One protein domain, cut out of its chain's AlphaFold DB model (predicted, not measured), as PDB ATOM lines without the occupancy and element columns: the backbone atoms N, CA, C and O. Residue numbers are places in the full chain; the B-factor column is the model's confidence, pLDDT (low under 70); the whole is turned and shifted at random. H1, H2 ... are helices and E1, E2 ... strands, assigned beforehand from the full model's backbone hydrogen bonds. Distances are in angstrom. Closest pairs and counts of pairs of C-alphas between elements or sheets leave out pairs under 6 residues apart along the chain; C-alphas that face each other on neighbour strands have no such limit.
ATOM      1  N   ARG A   4     -55.852  23.897  34.128       74.38
ATOM      2  CA  ARG A   4     -56.736  24.120  32.975       74.38
ATOM      3  C   ARG A   4     -56.221  25.235  32.055       74.38
ATOM      4  O   ARG A   4     -55.751  26.262  32.540       74.38
ATOM      5  N   VAL A   5     -56.312  25.026  30.741       68.44
ATOM      6  CA  VAL A   5     -55.967  25.996  29.681       68.44
ATOM      7  C   VAL A   5     -57.200  26.352  28.851       68.44
ATOM      8  O   VAL A   5     -58.112  25.542  28.724       68.44
ATOM      9  N   ILE A   6     -57.241  27.561  28.285       66.62
ATOM     10  CA  ILE A   6     -58.370  28.050  27.478       66.62
ATOM     11  C   ILE A   6     -57.951  28.099  26.004       66.62
ATOM     12  O   ILE A   6     -57.028  28.833  25.644       66.62
ATOM     13  N   GLY A   7     -58.650  27.335  25.165       60.16
ATOM     14  CA  GLY A   7     -58.474  27.280  23.717       60.16
ATOM     15  C   GLY A   7     -59.569  26.433  23.062       60.16
ATOM     16  O   GLY A   7     -59.933  25.379  23.576       60.16
ATOM     17  N   GLU A   8     -60.087  26.897  21.928       54.19
ATOM     18  CA  GLU A   8     -61.041  26.182  21.070       54.19
ATOM     19  C   GLU A   8     -60.383  25.980  19.703       54.19
ATOM     20  O   GLU A   8     -59.678  26.878  19.249       54.19
ATOM     21  N   ASN A   9     -60.587  24.836  19.044       54.91
ATOM     22  CA  ASN A   9     -60.011  24.606  17.715       54.91
ATOM     23  C   ASN A   9     -60.814  25.383  16.640       54.91
ATOM     24  O   ASN A   9     -62.003  25.095  16.477       54.91
ATOM     25  N   PRO A  10     -60.222  26.337  15.883       52.78
ATOM     26  CA  PRO A  10     -60.891  27.039  14.780       52.78
ATOM     27  C   PRO A  10     -61.198  26.122  13.584       52.78
ATOM     28  O   PRO A  10     -61.966  26.498  12.689       52.78
ATOM     29  N   GLU A  11     -60.610  24.926  13.577       51.47
ATOM     30  CA  GLU A  11     -60.970  23.794  12.735       51.47
ATOM     31  C   GLU A  11     -61.773  22.809  13.597       51.47
ATOM     32  O   GLU A  11     -61.250  21.894  14.224       51.47
ATOM     33  N   SER A  12     -63.082  23.057  13.687       41.72
ATOM     34  CA  SER A  12     -63.992  22.448  14.669       41.72
ATOM     35  C   SER A  12     -64.380  20.985  14.373       41.72
ATOM     36  O   SER A  12     -65.548  20.623  14.525       41.72
ATOM     37  N   PHE A  13     -63.447  20.173  13.875       39.56
ATOM     38  CA  PHE A  13     -63.677  18.773  13.495       39.56
ATOM     39  C   PHE A  13     -63.105  17.767  14.503       39.56
ATOM     40  O   PHE A  13     -63.750  16.751  14.748       39.56
ATOM     41  N   ASP A  14     -61.991  18.092  15.165       42.00
ATOM     42  CA  ASP A  14     -61.324  17.205  16.130       42.00
ATOM     43  C   ASP A  14     -61.608  17.620  17.585       42.00
ATOM     44  O   ASP A  14     -60.709  17.944  18.361       42.00
ATOM     45  N   VAL A  15     -62.896  17.650  17.943       41.22
ATOM     46  CA  VAL A  15     -63.360  17.743  19.337       41.22
ATOM     47  C   VAL A  15     -64.318  16.581  19.583       41.22
ATOM     48  O   VAL A  15     -65.496  16.648  19.232       41.22
ATOM     49  N   ASP A  16     -63.803  15.498  20.164       43.84
ATOM     50  CA  ASP A  16     -64.618  14.352  20.575       43.84
ATOM     51  C   ASP A  16     -65.487  14.764  21.787       43.84
ATOM     52  O   ASP A  16     -64.950  15.077  22.855       43.84
ATOM     53  N   PRO A  17     -66.828  14.813  21.636       38.38
ATOM     54  CA  PRO A  17     -67.722  15.430  22.613       38.38
ATOM     55  C   PRO A  17     -67.904  14.609  23.897       38.38
ATOM     56  O   PRO A  17     -68.485  15.125  24.853       38.38
ATOM     57  N   ASP A  18     -67.419  13.363  23.939       42.34
ATOM     58  CA  ASP A  18     -67.495  12.483  25.113       42.34
ATOM     59  C   ASP A  18     -66.217  12.532  25.988       42.34
ATOM     60  O   ASP A  18     -66.085  11.753  26.941       42.34
ATOM     61  N   PHE A  19     -65.275  13.456  25.727       53.50
ATOM     62  CA  PHE A  19     -64.097  13.655  26.585       53.50
ATOM     63  C   PHE A  19     -64.474  14.147  27.987       53.50
ATOM     64  O   PHE A  19     -64.679  15.332  28.253       53.50
ATOM     65  N   THR A  20     -64.510  13.202  28.922       63.25
ATOM     66  CA  THR A  20     -64.635  13.474  30.353       63.25
ATOM     67  C   THR A  20     -63.292  13.898  30.949       63.25
ATOM     68  O   THR A  20     -62.226  13.462  30.510       63.25
ATOM     69  N   ASP A  21     -63.330  14.768  31.961       68.12
ATOM     70  CA  ASP A  21     -62.132  15.136  32.723       68.12
ATOM     71  C   ASP A  21     -61.545  13.900  33.435       68.12
ATOM     72  O   ASP A  21     -62.306  13.116  34.018       68.12
ATOM     73  N   PRO A  22     -60.208  13.728  33.464       70.56
ATOM     74  CA  PRO A  22     -59.587  12.624  34.184       70.56
ATOM     75  C   PRO A  22     -59.977  12.639  35.669       70.56
ATOM     76  O   PRO A  22     -59.778  13.620  36.386       70.56
ATOM     77  N   VAL A  23     -60.531  11.532  36.167       78.56
ATOM     78  CA  VAL A  23     -60.931  11.417  37.575       78.56
ATOM     79  C   VAL A  23     -59.691  11.152  38.422       78.56
ATOM     80  O   VAL A  23     -59.066  10.098  38.299       78.56
ATOM     81  N   GLN A  24     -59.330  12.097  39.297       79.19
ATOM     82  CA  GLN A  24     -58.053  12.094  40.026       79.19
ATOM     83  C   GLN A  24     -57.771  10.779  40.783       79.19
ATOM     84  O   GLN A  24     -56.648  10.285  40.745       79.19
ATOM     85  N   GLU A  25     -58.785  10.176  41.415       77.88
ATOM     86  CA  GLU A  25     -58.670   8.896  42.137       77.88
ATOM     87  C   GLU A  25     -58.266   7.726  41.219       77.88
ATOM     88  O   GLU A  25     -57.408   6.913  41.577       77.88
ATOM     89  N   PHE A  26     -58.824   7.688  40.005       80.19
ATOM     90  CA  PHE A  26     -58.589   6.656  38.989       80.19
ATOM     91  C   PHE A  26     -57.475   7.020  37.998       80.19
ATOM     92  O   PHE A  26     -57.299   6.334  36.994       80.19
ATOM     93  N   THR A  27     -56.698   8.066  38.287       78.88
ATOM     94  CA  THR A  27     -55.593   8.557  37.451       78.88
ATOM     95  C   THR A  27     -54.265   8.437  38.203       78.88
ATOM     96  O   THR A  27     -54.217   8.543  39.430       78.88
ATOM     97  N   ARG A  28     -53.154   8.241  37.495       84.25
ATOM     98  CA  ARG A  28     -51.788   8.262  38.035       84.25
ATOM     99  C   ARG A  28     -50.887   9.147  37.186       84.25
ATOM    100  O   ARG A  28     -51.102   9.316  35.991       84.25
ATOM    101  N   ARG A  29     -49.876   9.720  37.837       92.94
ATOM    102  CA  ARG A  29     -48.852  10.574  37.237       92.94
ATOM    103  C   ARG A  29     -47.614   9.729  36.956       92.94
ATOM    104  O   ARG A  29     -46.944   9.285  37.893       92.94
ATOM    105  N   ILE A  30     -47.331   9.511  35.677       88.94
ATOM    106  CA  ILE A  30     -46.141   8.812  35.183       88.94
ATOM    107  C   ILE A  30     -45.123   9.873  34.768       88.94
ATOM    108  O   ILE A  30     -45.471  10.804  34.043       88.94
ATOM    109  N   VAL A  31     -43.869   9.717  35.187       94.81
ATOM    110  CA  VAL A  31     -42.723  10.458  34.643       94.81
ATOM    111  C   VAL A  31     -41.792   9.459  33.965       94.81
ATOM    112  O   VAL A  31     -41.486   8.406  34.528       94.81
ATOM    113  N   ALA A  32     -41.336   9.783  32.762       89.56
ATOM    114  CA  ALA A  32     -40.404   8.978  31.987       89.56
ATOM    115  C   ALA A  32     -39.425   9.869  31.209       89.56
ATOM    116  O   ALA A  32     -39.707  11.033  30.939       89.56
ATOM    117  N   THR A  33     -38.281   9.313  30.816       93.50
ATOM    118  CA  THR A  33     -37.350   9.967  29.882       93.50
ATOM    119  C   THR A  33     -37.139   9.055  28.681       93.50
ATOM    120  O   THR A  33     -36.884   7.860  28.848       93.50
ATOM    121  N   VAL A  34     -37.216   9.614  27.478       87.31
ATOM    122  CA  VAL A  34     -36.949   8.931  26.205       87.31
ATOM    123  C   VAL A  34     -35.833   9.658  25.457       87.31
ATOM    124  O   VAL A  34     -35.639  10.863  25.634       87.31
ATOM    125  N   LEU A  35     -35.064   8.921  24.659       87.25
ATOM    126  CA  LEU A  35     -34.060   9.482  23.756       87.25
ATOM    127  C   LEU A  35     -34.588   9.421  22.322       87.25
ATOM    128  O   LEU A  35     -35.144   8.401  21.913       87.25
ATOM    129  N   LYS A  36     -34.397  10.508  21.581       80.31
ATOM    130  CA  LYS A  36     -34.536  10.570  20.123       80.31
ATOM    131  C   LYS A  36     -33.365   9.868  19.421       80.31
ATOM    132  O   LYS A  36     -32.349   9.568  20.051       80.31
ATOM    133  N   GLU A  37     -33.480   9.654  18.109       79.19
ATOM    134  CA  GLU A  37     -32.420   9.039  17.290       79.19
ATOM    135  C   GLU A  37     -31.121   9.871  17.240       79.19
ATOM    136  O   GLU A  37     -30.032   9.306  17.149       79.19
ATOM    137  N   ASP A  38     -31.214  11.198  17.377       81.56
ATOM    138  CA  ASP A  38     -30.071  12.121  17.496       81.56
ATOM    139  C   ASP A  38     -29.393  12.091  18.887       81.56
ATOM    140  O   ASP A  38     -28.353  12.718  19.092       81.56
ATOM    141  N   GLY A  39     -29.966  11.358  19.849       85.19
ATOM    142  CA  GLY A  39     -29.535  11.313  21.246       85.19
ATOM    143  C   GLY A  39     -30.129  12.412  22.136       85.19
ATOM    144  O   GLY A  39     -29.847  12.428  23.339       85.19
ATOM    145  N   THR A  40     -30.969  13.304  21.604       87.38
ATOM    146  CA  THR A  40     -31.639  14.350  22.384       87.38
ATOM    147  C   THR A  40     -32.640  13.727  23.354       87.38
ATOM    148  O   THR A  40     -33.528  12.960  22.978       87.38
ATOM    149  N   ALA A  41     -32.507  14.071  24.635       91.12
ATOM    150  CA  ALA A  41     -33.406  13.598  25.677       91.12
ATOM    151  C   ALA A  41     -34.698  14.425  25.727       91.12
ATOM    152  O   ALA A  41     -34.657  15.658  25.817       91.12
ATOM    153  N   VAL A  42     -35.830  13.724  25.751       87.19
ATOM    154  CA  VAL A  42     -37.162  14.277  26.000       87.19
ATOM    155  C   VAL A  42     -37.663  13.723  27.332       87.19
ATOM    156  O   VAL A  42     -37.806  12.510  27.499       87.19
ATOM    157  N   ASP A  43     -37.914  14.608  28.296       90.88
ATOM    158  CA  ASP A  43     -38.637  14.242  29.517       90.88
ATOM    159  C   ASP A  43     -40.138  14.311  29.267       90.88
ATOM    160  O   ASP A  43     -40.630  15.264  28.666       90.88
ATOM    161  N   VAL A  44     -40.862  13.309  29.753       85.50
ATOM    162  CA  VAL A  44     -42.303  13.153  29.579       85.50
ATOM    163  C   VAL A  44     -42.939  12.995  30.951       85.50
ATOM    164  O   VAL A  44     -42.517  12.159  31.748       85.50
ATOM    165  N   GLU A  45     -43.972  13.778  31.233       88.38
ATOM    166  CA  GLU A  45     -44.804  13.614  32.422       88.38
ATOM    167  C   GLU A  45     -46.269  13.626  32.002       88.38
ATOM    168  O   GLU A  45     -46.738  14.611  31.439       88.38
ATOM    169  N   MET A  46     -46.984  12.536  32.272       83.88
ATOM    170  CA  MET A  46     -48.343  12.298  31.785       83.88
ATOM    171  C   MET A  46     -49.275  11.806  32.894       83.88
ATOM    172  O   MET A  46     -48.853  11.156  33.854       83.88
ATOM    173  N   LEU A  47     -50.557  12.116  32.739       82.31
ATOM    174  CA  LEU A  47     -51.663  11.613  33.537       82.31
ATOM    175  C   LEU A  47     -52.328  10.476  32.759       82.31
ATOM    176  O   LEU A  47     -52.839  10.697  31.667       82.31
ATOM    177  N   GLN A  48     -52.304   9.267  33.311       78.25
ATOM    178  CA  GLN A  48     -52.870   8.068  32.684       78.25
ATOM    179  C   GLN A  48     -53.793   7.328  33.662       78.25
ATOM    180  O   GLN A  48     -53.590   7.429  34.877       78.25
ATOM    181  N   PRO A  49     -54.796   6.568  33.187       76.06
ATOM    182  CA  PRO A  49     -55.655   5.771  34.056       76.06
ATOM    183  C   PRO A  49     -54.872   4.762  34.910       76.06
ATOM    184  O   PRO A  49     -53.877   4.187  34.468       76.06
ATOM    185  N   VAL A  50     -55.372   4.470  36.114       73.38
ATOM    186  CA  VAL A  50     -54.861   3.385  36.976       73.38
ATOM    187  C   VAL A  50     -54.833   2.057  36.217       73.38
ATOM    188  O   VAL A  50     -53.835   1.351  36.266       73.38
ATOM    189  N   SER A  51     -55.869   1.765  35.426       63.97
ATOM    190  CA  SER A  51     -55.939   0.561  34.591       63.97
ATOM    191  C   SER A  51     -54.812   0.453  33.558       63.97
ATOM    192  O   SER A  51     -54.374  -0.658  33.275       63.97
ATOM    193  N   PHE A  52     -54.309   1.569  33.021       71.38
ATOM    194  CA  PHE A  52     -53.167   1.584  32.098       71.38
ATOM    195  C   PHE A  52     -51.852   1.284  32.832       71.38
ATOM    196  O   PHE A  52     -51.059   0.455  32.383       71.38
ATOM    197  N   VAL A  53     -51.649   1.910  33.999       69.31
ATOM    198  CA  VAL A  53     -50.492   1.654  34.877       69.31
ATOM    199  C   VAL A  53     -50.459   0.198  35.346       69.31
ATOM    200  O   VAL A  53     -49.409  -0.437  35.264       69.31
ATOM    201  N   ASP A  54     -51.599  -0.340  35.781       67.06
ATOM    202  CA  ASP A  54     -51.719  -1.706  36.293       67.06
ATOM    203  C   ASP A  54     -51.558  -2.752  35.176       67.06
ATOM    204  O   ASP A  54     -50.822  -3.723  35.355       67.06
ATOM    205  N   ALA A  55     -52.183  -2.552  34.007       60.25
ATOM    206  CA  ALA A  55     -52.107  -3.495  32.884       60.25
ATOM    207  C   ALA A  55     -50.691  -3.624  32.298       60.25
ATOM    208  O   ALA A  55     -50.291  -4.714  31.886       60.25
ATOM    209  N   LEU A  56     -49.922  -2.531  32.285       64.38
ATOM    210  CA  LEU A  56     -48.526  -2.517  31.839       64.38
ATOM    211  C   LEU A  56     -47.516  -2.754  32.980       64.38
ATOM    212  O   LEU A  56     -46.314  -2.835  32.723       64.38
ATOM    213  N   GLY A  57     -47.970  -2.862  34.234       73.19
ATOM    214  CA  GLY A  57     -47.106  -3.031  35.406       73.19
ATOM    215  C   GLY A  57     -46.088  -1.896  35.578       73.19
ATOM    216  O   GLY A  57     -44.917  -2.150  35.875       73.19
ATOM    217  N   LEU A  58     -46.496  -0.646  35.327       74.81
ATOM    218  CA  LEU A  58     -45.575   0.491  35.301       74.81
ATOM    219  C   LEU A  58     -45.094   0.854  36.708       74.81
ATOM    220  O   LEU A  58     -45.849   1.306  37.566       74.81
ATOM    221  N   VAL A  59     -43.787   0.714  36.908       88.88
ATOM    222  CA  VAL A  59     -43.049   1.146  38.094       88.88
ATOM    223  C   VAL A  59     -41.784   1.882  37.654       88.88
ATOM    224  O   VAL A  59     -41.422   1.897  36.478       88.88
ATOM    225  N   ARG A  60     -41.065   2.494  38.599       94.56
ATOM    226  CA  ARG A  60     -39.743   3.062  38.310       94.56
ATOM    227  C   ARG A  60     -38.803   1.976  37.767       94.56
ATOM    228  O   ARG A  60     -38.525   1.000  38.458       94.56
ATOM    229  N   GLY A  61     -38.270   2.203  36.570       89.69
ATOM    230  CA  GLY A  61     -37.435   1.264  35.823       89.69
ATOM    231  C   GLY A  61     -38.182   0.451  34.761       89.69
ATOM    232  O   GLY A  61     -37.519  -0.259  34.011       89.69
ATOM    233  N   SER A  62     -39.515   0.553  34.660       78.06
ATOM    234  CA  SER A  62     -40.265  -0.053  33.553       78.06
ATOM    235  C   SER A  62     -39.946   0.632  32.219       78.06
ATOM    236  O   SER A  62     -39.734   1.845  32.153       78.06
ATOM    237  N   GLU A  63     -39.958  -0.158  31.149       76.00
ATOM    238  CA  GLU A  63     -39.947   0.322  29.769       76.00
ATOM    239  C   GLU A  63     -41.363   0.711  29.333       76.00
ATOM    240  O   GLU A  63     -42.289  -0.094  29.451       76.00
ATOM    241  N   LEU A  64     -41.522   1.910  28.778       74.44
ATOM    242  CA  LEU A  64     -42.765   2.389  28.178       74.44
ATOM    243  C   LEU A  64     -42.490   2.786  26.718       74.44
ATOM    244  O   LEU A  64     -41.836   3.804  26.489       74.44
ATOM    245  N   PRO A  65     -42.940   2.009  25.716       69.31
ATOM    246  CA  PRO A  65     -42.873   2.426  24.319       69.31
ATOM    247  C   PRO A  65     -43.663   3.723  24.121       69.31
ATOM    248  O   PRO A  65     -44.842   3.778  24.464       69.31
ATOM    249  N   LEU A  66     -43.021   4.757  23.573       65.69
ATOM    250  CA  LEU A  66     -43.655   6.023  23.217       65.69
ATOM    251  C   LEU A  66     -43.458   6.311  21.731       65.69
ATOM    252  O   LEU A  66     -42.346   6.222  21.199       65.69
ATOM    253  N   HIS A  67     -44.544   6.726  21.087       62.19
ATOM    254  CA  HIS A  67     -44.521   7.337  19.771       62.19
ATOM    255  C   HIS A  67     -45.259   8.674  19.854       62.19
ATOM    256  O   HIS A  67     -46.467   8.707  20.054       62.19
ATOM    257  N   LEU A  68     -44.508   9.770  19.769       65.50
ATOM    258  CA  LEU A  68     -45.016  11.138  19.811       65.50
ATOM    259  C   LEU A  68     -44.634  11.767  18.469       65.50
ATOM    260  O   LEU A  68     -43.538  12.313  18.326       65.50
ATOM    261  N   ALA A  69     -45.502  11.594  17.469       58.44
ATOM    262  CA  ALA A  69     -45.216  11.951  16.079       58.44
ATOM    263  C   ALA A  69     -44.835  13.435  15.924       58.44
ATOM    264  O   ALA A  69     -43.816  13.735  15.310       58.44
ATOM    265  N   GLU A  70     -45.574  14.339  16.580       59.09
ATOM    266  CA  GLU A  70     -45.279  15.780  16.638       59.09
ATOM    267  C   GLU A  70     -43.844  16.103  17.053       59.09
ATOM    268  O   GLU A  70     -43.190  16.986  16.501       59.09
ATOM    269  N   LEU A  71     -43.366  15.413  18.084       62.31
ATOM    270  CA  LEU A  71     -42.084  15.723  18.697       62.31
ATOM    271  C   LEU A  71     -40.931  15.031  17.983       62.31
ATOM    272  O   LEU A  71     -39.800  15.195  18.433       62.31
ATOM    273  N   ASP A  72     -41.191  14.266  16.918       65.69
ATOM    274  CA  ASP A  72     -40.249  13.337  16.295       65.69
ATOM    275  C   ASP A  72     -39.572  12.456  17.363       65.69
ATOM    276  O   ASP A  72     -38.362  12.502  17.602       65.69
ATOM    277  N   VAL A  73     -40.413  11.736  18.113       63.91
ATOM    278  CA  VAL A  73     -40.007  10.773  19.142       63.91
ATOM    279  C   VAL A  73     -40.632   9.421  18.821       63.91
ATOM    280  O   VAL A  73     -41.850   9.238  18.900       63.91
ATOM    281  N   LYS A  74     -39.787   8.438  18.521       66.38
ATOM    282  CA  LYS A  74     -40.152   7.023  18.476       66.38
ATOM    283  C   LYS A  74     -39.097   6.245  19.252       66.38
ATOM    284  O   LYS A  74     -37.945   6.189  18.838       66.38
ATOM    285  N   GLY A  75     -39.465   5.680  20.396       65.56
ATOM    286  CA  GLY A  75     -38.490   5.003  21.245       65.56
ATOM    287  C   GLY A  75     -39.070   4.421  22.525       65.56
ATOM    288  O   GLY A  75     -40.242   4.594  22.851       65.56
ATOM    289  N   ILE A  76     -38.221   3.720  23.270       73.19
ATOM    290  CA  ILE A  76     -38.574   3.171  24.579       73.19
ATOM    291  C   ILE A  76     -38.193   4.197  25.648       73.19
ATOM    292  O   ILE A  76     -37.015   4.481  25.867       73.19
ATOM    293  N   ALA A  77     -39.196   4.753  26.319       80.00
ATOM    294  CA  ALA A  77     -39.002   5.607  27.476       80.00
ATOM    295  C   ALA A  77     -38.685   4.760  28.715       80.00
ATOM    296  O   ALA A  77     -39.304   3.723  28.956       80.00
ATOM    297  N   THR A  78     -37.745   5.220  29.539       88.88
ATOM    298  CA  THR A  78     -37.525   4.661  30.879       88.88
ATOM    299  C   THR A  78     -38.414   5.400  31.869       88.88
ATOM    300  O   THR A  78     -38.232   6.602  32.070       88.88
ATOM    301  N   VAL A  79     -39.346   4.698  32.515       89.38
ATOM    302  CA  VAL A  79     -40.183   5.265  33.581       89.38
ATOM    303  C   VAL A  79     -39.305   5.593  34.791       89.38
ATOM    304  O   VAL A  79     -38.682   4.716  35.393       89.38
ATOM    305  N   THR A  80     -39.237   6.868  35.162       95.75
ATOM    306  CA  THR A  80     -38.433   7.364  36.288       95.75
ATOM    307  C   THR A  80     -39.246   7.453  37.577       95.75
ATOM    308  O   THR A  80     -38.685   7.264  38.660       95.75
ATOM    309  N   GLU A  81     -40.559   7.671  37.476       96.62
ATOM    310  CA  GLU A  81     -41.469   7.827  38.611       96.62
ATOM    311  C   GLU A  81     -42.906   7.426  38.234       96.62
ATOM    312  O   GLU A  81     -43.367   7.705  37.129       96.62
ATOM    313  N   VAL A  82     -43.634   6.808  39.168       94.12
ATOM    314  CA  VAL A  82     -45.094   6.627  39.098       94.12
ATOM    315  C   VAL A  82     -45.664   7.038  40.450       94.12
ATOM    316  O   VAL A  82     -45.179   6.587  41.487       94.12
ATOM    317  N   THR A  83     -46.650   7.933  40.447       96.69
ATOM    318  CA  THR A  83     -47.229   8.555  41.652       96.69
ATOM    319  C   THR A  83     -48.730   8.788  41.496       96.69
ATOM    320  O   THR A  83     -49.275   8.677  40.395       96.69
ATOM    321  N   ASP A  84     -49.412   9.118  42.592       95.00
ATOM    322  CA  ASP A  84     -50.813   9.542  42.560       95.00
ATOM    323  C   ASP A  84     -51.017  10.781  41.671       95.00
ATOM    324  O   ASP A  84     -50.105  11.588  41.465       95.00
ATOM    325  N   CYS A  85     -52.223  10.932  41.118       90.19
ATOM    326  CA  CYS A  85     -52.545  12.089  40.292       90.19
ATOM    327  C   CYS A  85     -52.527  13.386  41.133       90.19
ATOM    328  O   CYS A  85     -53.154  13.432  42.200       90.19
ATOM    329  N   PRO A  86     -51.837  14.453  40.678       90.75
ATOM    330  CA  PRO A  86     -51.871  15.757  41.330       90.75
ATOM    331  C   PRO A  86     -53.280  16.356  41.248       90.75
ATOM    332  O   PRO A  86     -54.095  15.936  40.431       90.75
ATOM    333  N   THR A  87     -53.566  17.362  42.076       91.56
ATOM    334  CA  THR A  87     -54.885  18.008  42.102       91.56
ATOM    335  C   THR A  87     -55.289  18.520  40.724       91.56
ATOM    336  O   THR A  87     -54.642  19.414  40.173       91.56
ATOM    337  N   ILE A  88     -56.389  17.982  40.198       85.31
ATOM    338  CA  ILE A  88     -56.997  18.446  38.953       85.31
ATOM    339  C   ILE A  88     -57.894  19.641  39.279       85.31
ATOM    340  O   ILE A  88     -58.745  19.587  40.169       85.31
ATOM    341  N   GLN A  89     -57.652  20.757  38.598       83.19
ATOM    342  CA  GLN A  89     -58.357  22.009  38.822       83.19
ATOM    343  C   GLN A  89     -59.781  21.941  38.269       83.19
ATOM    344  O   GLN A  89     -60.025  21.421  37.184       83.19
ATOM    345  N   GLN A  90     -60.713  22.524  39.019       80.62
ATOM    346  CA  GLN A  90     -62.089  22.765  38.594       80.62
ATOM    347  C   GLN A  90     -62.170  24.148  37.932       80.62
ATOM    348  O   GLN A  90     -61.560  25.094  38.433       80.62
ATOM    349  N   GLY A  91     -62.920  24.280  36.837       77.25
ATOM    350  CA  GLY A  91     -63.092  25.545  36.115       77.25
ATOM    351  C   GLY A  91     -63.419  25.344  34.636       77.25
ATOM    352  O   GLY A  91     -63.733  24.237  34.212       77.25
ATOM    353  N   GLU A  92     -63.320  26.418  33.857       71.31
ATOM    354  CA  GLU A  92     -63.499  26.424  32.395       71.31
ATOM    355  C   GLU A  92     -62.223  25.960  31.656       71.31
ATOM    356  O   GLU A  92     -61.205  25.661  32.288       71.31
ATOM    357  N   GLY A  93     -62.269  25.850  30.323       70.44
ATOM    358  CA  GLY A  93     -61.145  25.382  29.496       70.44
ATOM    359  C   GLY A  93     -61.011  23.853  29.440       70.44
ATOM    360  O   GLY A  93     -62.018  23.150  29.519       70.44
ATOM    361  N   GLN A  94     -59.781  23.338  29.355       73.56
ATOM    362  CA  GLN A  94     -59.462  21.901  29.328       73.56
ATOM    363  C   GLN A  94     -58.221  21.544  30.158       73.56
ATOM    364  O   GLN A  94     -57.315  22.364  30.316       73.56
ATOM    365  N   VAL A  95     -58.174  20.326  30.710       74.75
ATOM    366  CA  VAL A  95     -57.120  19.871  31.641       74.75
ATOM    367  C   VAL A  95     -55.823  19.495  30.916       74.75
ATOM    368  O   VAL A  95     -55.843  18.739  29.955       74.75
ATOM    369  N   VAL A  96     -54.673  19.948  31.424       78.19
ATOM    370  CA  VAL A  96     -53.337  19.563  30.933       78.19
ATOM    371  C   VAL A  96     -52.969  18.155  31.420       78.19
ATOM    372  O   VAL A  96     -52.597  17.972  32.594       78.19
ATOM    373  N   THR A  97     -53.067  17.186  30.509       75.38
ATOM    374  CA  THR A  97     -52.885  15.740  30.713       75.38
ATOM    375  C   THR A  97     -51.437  15.290  30.573       75.38
ATOM    376  O   THR A  97     -50.999  14.478  31.386       75.38
ATOM    377  N   ALA A  98     -50.646  15.871  29.669       80.44
ATOM    378  CA  ALA A  98     -49.203  15.614  29.572       80.44
ATOM    379  C   ALA A  98     -48.368  16.897  29.450       80.44
ATOM    380  O   ALA A  98     -48.871  17.973  29.127       80.44
ATOM    381  N   ARG A  99     -47.067  16.780  29.722       79.50
ATOM    382  CA  ARG A  99     -46.033  17.726  29.297       79.50
ATOM    383  C   ARG A  99     -44.812  16.978  28.784       79.50
ATOM    384  O   ARG A  99     -44.437  15.938  29.327       79.50
ATOM    385  N   PHE A 100     -44.166  17.568  27.792       82.06
ATOM    386  CA  PHE A 100     -42.973  17.051  27.143       82.06
ATOM    387  C   PHE A 100     -41.905  18.147  27.144       82.06
ATOM    388  O   PHE A 100     -42.209  19.316  26.897       82.06
ATOM    389  N   ILE A 101     -40.663  17.789  27.456       84.31
ATOM    390  CA  ILE A 101     -39.544  18.728  27.570       84.31
ATOM    391  C   ILE A 101     -38.375  18.176  26.763       84.31
ATOM    392  O   ILE A 101     -37.585  17.372  27.262       84.31
ATOM    393  N   THR A 102     -38.250  18.621  25.514       84.94
ATOM    394  CA  THR A 102     -37.061  18.364  24.694       84.94
ATOM    395  C   THR A 102     -35.938  19.221  25.260       84.94
ATOM    396  O   THR A 102     -35.964  20.443  25.118       84.94
ATOM    397  N   ARG A 103     -34.978  18.606  25.964       86.38
ATOM    398  CA  ARG A 103     -34.002  19.331  26.808       86.38
ATOM    399  C   ARG A 103     -33.069  20.263  26.032       86.38
ATOM    400  O   ARG A 103     -32.529  21.196  26.622       86.38
ATOM    401  N   HIS A 104     -32.857  19.982  24.751       87.50
ATOM    402  CA  HIS A 104     -31.910  20.664  23.877       87.50
ATOM    403  C   HIS A 104     -32.494  20.687  22.463       87.50
ATOM    404  O   HIS A 104     -32.448  19.682  21.766       87.50
ATOM    405  N   ALA A 105     -33.091  21.805  22.059       84.38
ATOM    406  CA  ALA A 105     -33.548  22.036  20.692       84.38
ATOM    407  C   ALA A 105     -32.792  23.224  20.091       84.38
ATOM    408  O   ALA A 105     -32.738  24.300  20.694       84.38
ATOM    409  N   GLU A 106     -32.206  23.017  18.911       87.56
ATOM    410  CA  GLU A 106     -31.406  24.018  18.186       87.56
ATOM    411  C   GLU A 106     -32.222  24.728  17.095       87.56
ATOM    412  O   GLU A 106     -31.951  25.876  16.755       87.56
ATOM    413  N   TYR A 169     -40.755  23.229  25.321       78.06
ATOM    414  CA  TYR A 169     -41.832  22.660  26.121       78.06
ATOM    415  C   TYR A 169     -43.059  22.459  25.240       78.06
ATOM    416  O   TYR A 169     -43.461  23.378  24.534       78.06
ATOM    417  N   ASN A 170     -43.659  21.279  25.330       73.88
ATOM    418  CA  ASN A 170     -44.938  20.940  24.716       73.88
ATOM    419  C   ASN A 170     -45.881  20.379  25.806       73.88
ATOM    420  O   ASN A 170     -45.413  19.934  26.860       73.88
ATOM    421  N   ILE A 171     -47.195  20.413  25.591       71.19
ATOM    422  CA  ILE A 171     -48.222  19.888  26.499       71.19
ATOM    423  C   ILE A 171     -49.301  19.110  25.745       71.19
ATOM    424  O   ILE A 171     -49.622  19.410  24.604       71.19
ATOM    425  N   GLU A 172     -49.919  18.152  26.417       72.06
ATOM    426  CA  GLU A 172     -51.152  17.514  25.953       72.06
ATOM    427  C   GLU A 172     -52.323  18.064  26.772       72.06
ATOM    428  O   GLU A 172     -52.175  18.370  27.964       72.06
ATOM    429  N   VAL A 173     -53.471  18.231  26.120       70.19
ATOM    430  CA  VAL A 173     -54.672  18.855  26.674       70.19
ATOM    431  C   VAL A 173     -55.861  17.927  26.430       70.19
ATOM    432  O   VAL A 173     -56.029  17.387  25.338       70.19
ATOM    433  N   ASN A 174     -56.688  17.728  27.456       70.75
ATOM    434  CA  ASN A 174     -57.808  16.791  27.424       70.75
ATOM    435  C   ASN A 174     -58.807  17.157  26.309       70.75
ATOM    436  O   ASN A 174     -59.344  18.265  26.298       70.75
ATOM    437  N   GLY A 175     -59.039  16.232  25.373       59.25
ATOM    438  CA  GLY A 175     -60.023  16.355  24.288       59.25
ATOM    439  C   GLY A 175     -59.779  17.455  23.245       59.25
ATOM    440  O   GLY A 175     -60.646  17.664  22.403       59.25
ATOM    441  N   HIS A 176     -58.662  18.191  23.305       56.12
ATOM    442  CA  HIS A 176     -58.388  19.342  22.435       56.12
ATOM    443  C   HIS A 176     -56.912  19.386  22.016       56.12
ATOM    444  O   HIS A 176     -56.013  19.188  22.830       56.12
ATOM    445  N   HIS A 177     -56.652  19.720  20.753       57.91
ATOM    446  CA  HIS A 177     -55.306  19.690  20.154       57.91
ATOM    447  C   HIS A 177     -54.687  21.081  19.949       57.91
ATOM    448  O   HIS A 177     -53.739  21.257  19.188       57.91
ATOM    449  N   VAL A 178     -55.225  22.100  20.628       50.44
ATOM    450  CA  VAL A 178     -54.863  23.504  20.392       50.44
ATOM    451  C   VAL A 178     -54.905  24.327  21.676       50.44
ATOM    452  O   VAL A 178     -55.760  24.124  22.539       50.44
ATOM    453  N   TYR A 179     -53.965  25.261  21.813       46.00
ATOM    454  CA  TYR A 179     -53.703  25.999  23.048       46.00
ATOM    455  C   TYR A 179     -53.077  27.372  22.766       46.00
ATOM    456  O   TYR A 179     -52.795  27.738  21.624       46.00
ATOM    457  N   ARG A 180     -52.881  28.158  23.831       50.06
ATOM    458  CA  ARG A 180     -52.225  29.468  23.776       50.06
ATOM    459  C   ARG A 180     -51.017  29.489  24.710       50.06
ATOM    460  O   ARG A 180     -51.121  29.057  25.859       50.06
TER     461      ARG A 180
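AT A GLANCE: This is residues 4 to 106 and 169 to 180 of the 263 residues of an uncharacterized protein of Rhodopirellula pilleata (UniProt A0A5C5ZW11). A single six-stranded antiparallel sheet, strongly twisted, curls like part of a barrel that stays open, with the short helix H1 beside its strands at one end. The sheet's order is E3, E4, E1, E2, E5, E6; residues 4 to 5 pair with residues 94 to 95 of E5. The printed part has 115 residues, in chain order E1, E2, H1, E3, E4, E5, E6, E7, and is mostly strand. It is compact, with a radius of gyration of the C-alphas of 14.8 A and spans of 36 by 36 by 21 A.

IN THESE COORDINATES: E1, residues 27 to 35, spans 25.5 A from C-alpha 27 at (-55.593, 8.557, 37.451). E2 is residues 41 to 49, 25.0 A; E4 is residues 73 to 84, 25.8 A; E5 is residues 94 to 105, 27.3 A. E3 is residues 63 to 68, E6 169 to 173, H1 50 to 55, and E7 178 to 180, ending at C-alpha 180 (-52.225, 29.468, 23.776).

HOW THE PARTS SIT: E1 and E2 form a hairpin at 159 degrees, with N 30 and O 46 2.9 A apart. E2 and E5 are antiparallel, N 45 and O 99 at 2.9 A. E4 bends by 78 degrees at residue 76; its residues 73 to 78 pair with E3, a hairpin, N 66 and O 75 at 2.9 A, and its residues 78 to 84 with E1, N 31 and O 81 at 2.8 A. E5 and E6 have N 100 and O 170 at 2.8 A. H1 is on the sheet at a height of 6.7 A, over none of its strands; the closest C-alphas of H1 and E1, Val 50 and Thr 27, are 5.2 A apart. In H1 every O i to N i+4 pair is within hydrogen-bond range. E7 pairs with no named strand and meets E6 only through their link.

THE WHOLE: The C-alphas farthest apart, of Pro 10 and Gly 61, are 40.7 A apart. Residues 107 to 168 are cut out, a gap of 13.2 A between C-alphas 106 and 169. Of the links printed whole, none is long. Mean pLDDT of the printed part is 74.0, with 39 residues under 70, among them 5 to 21.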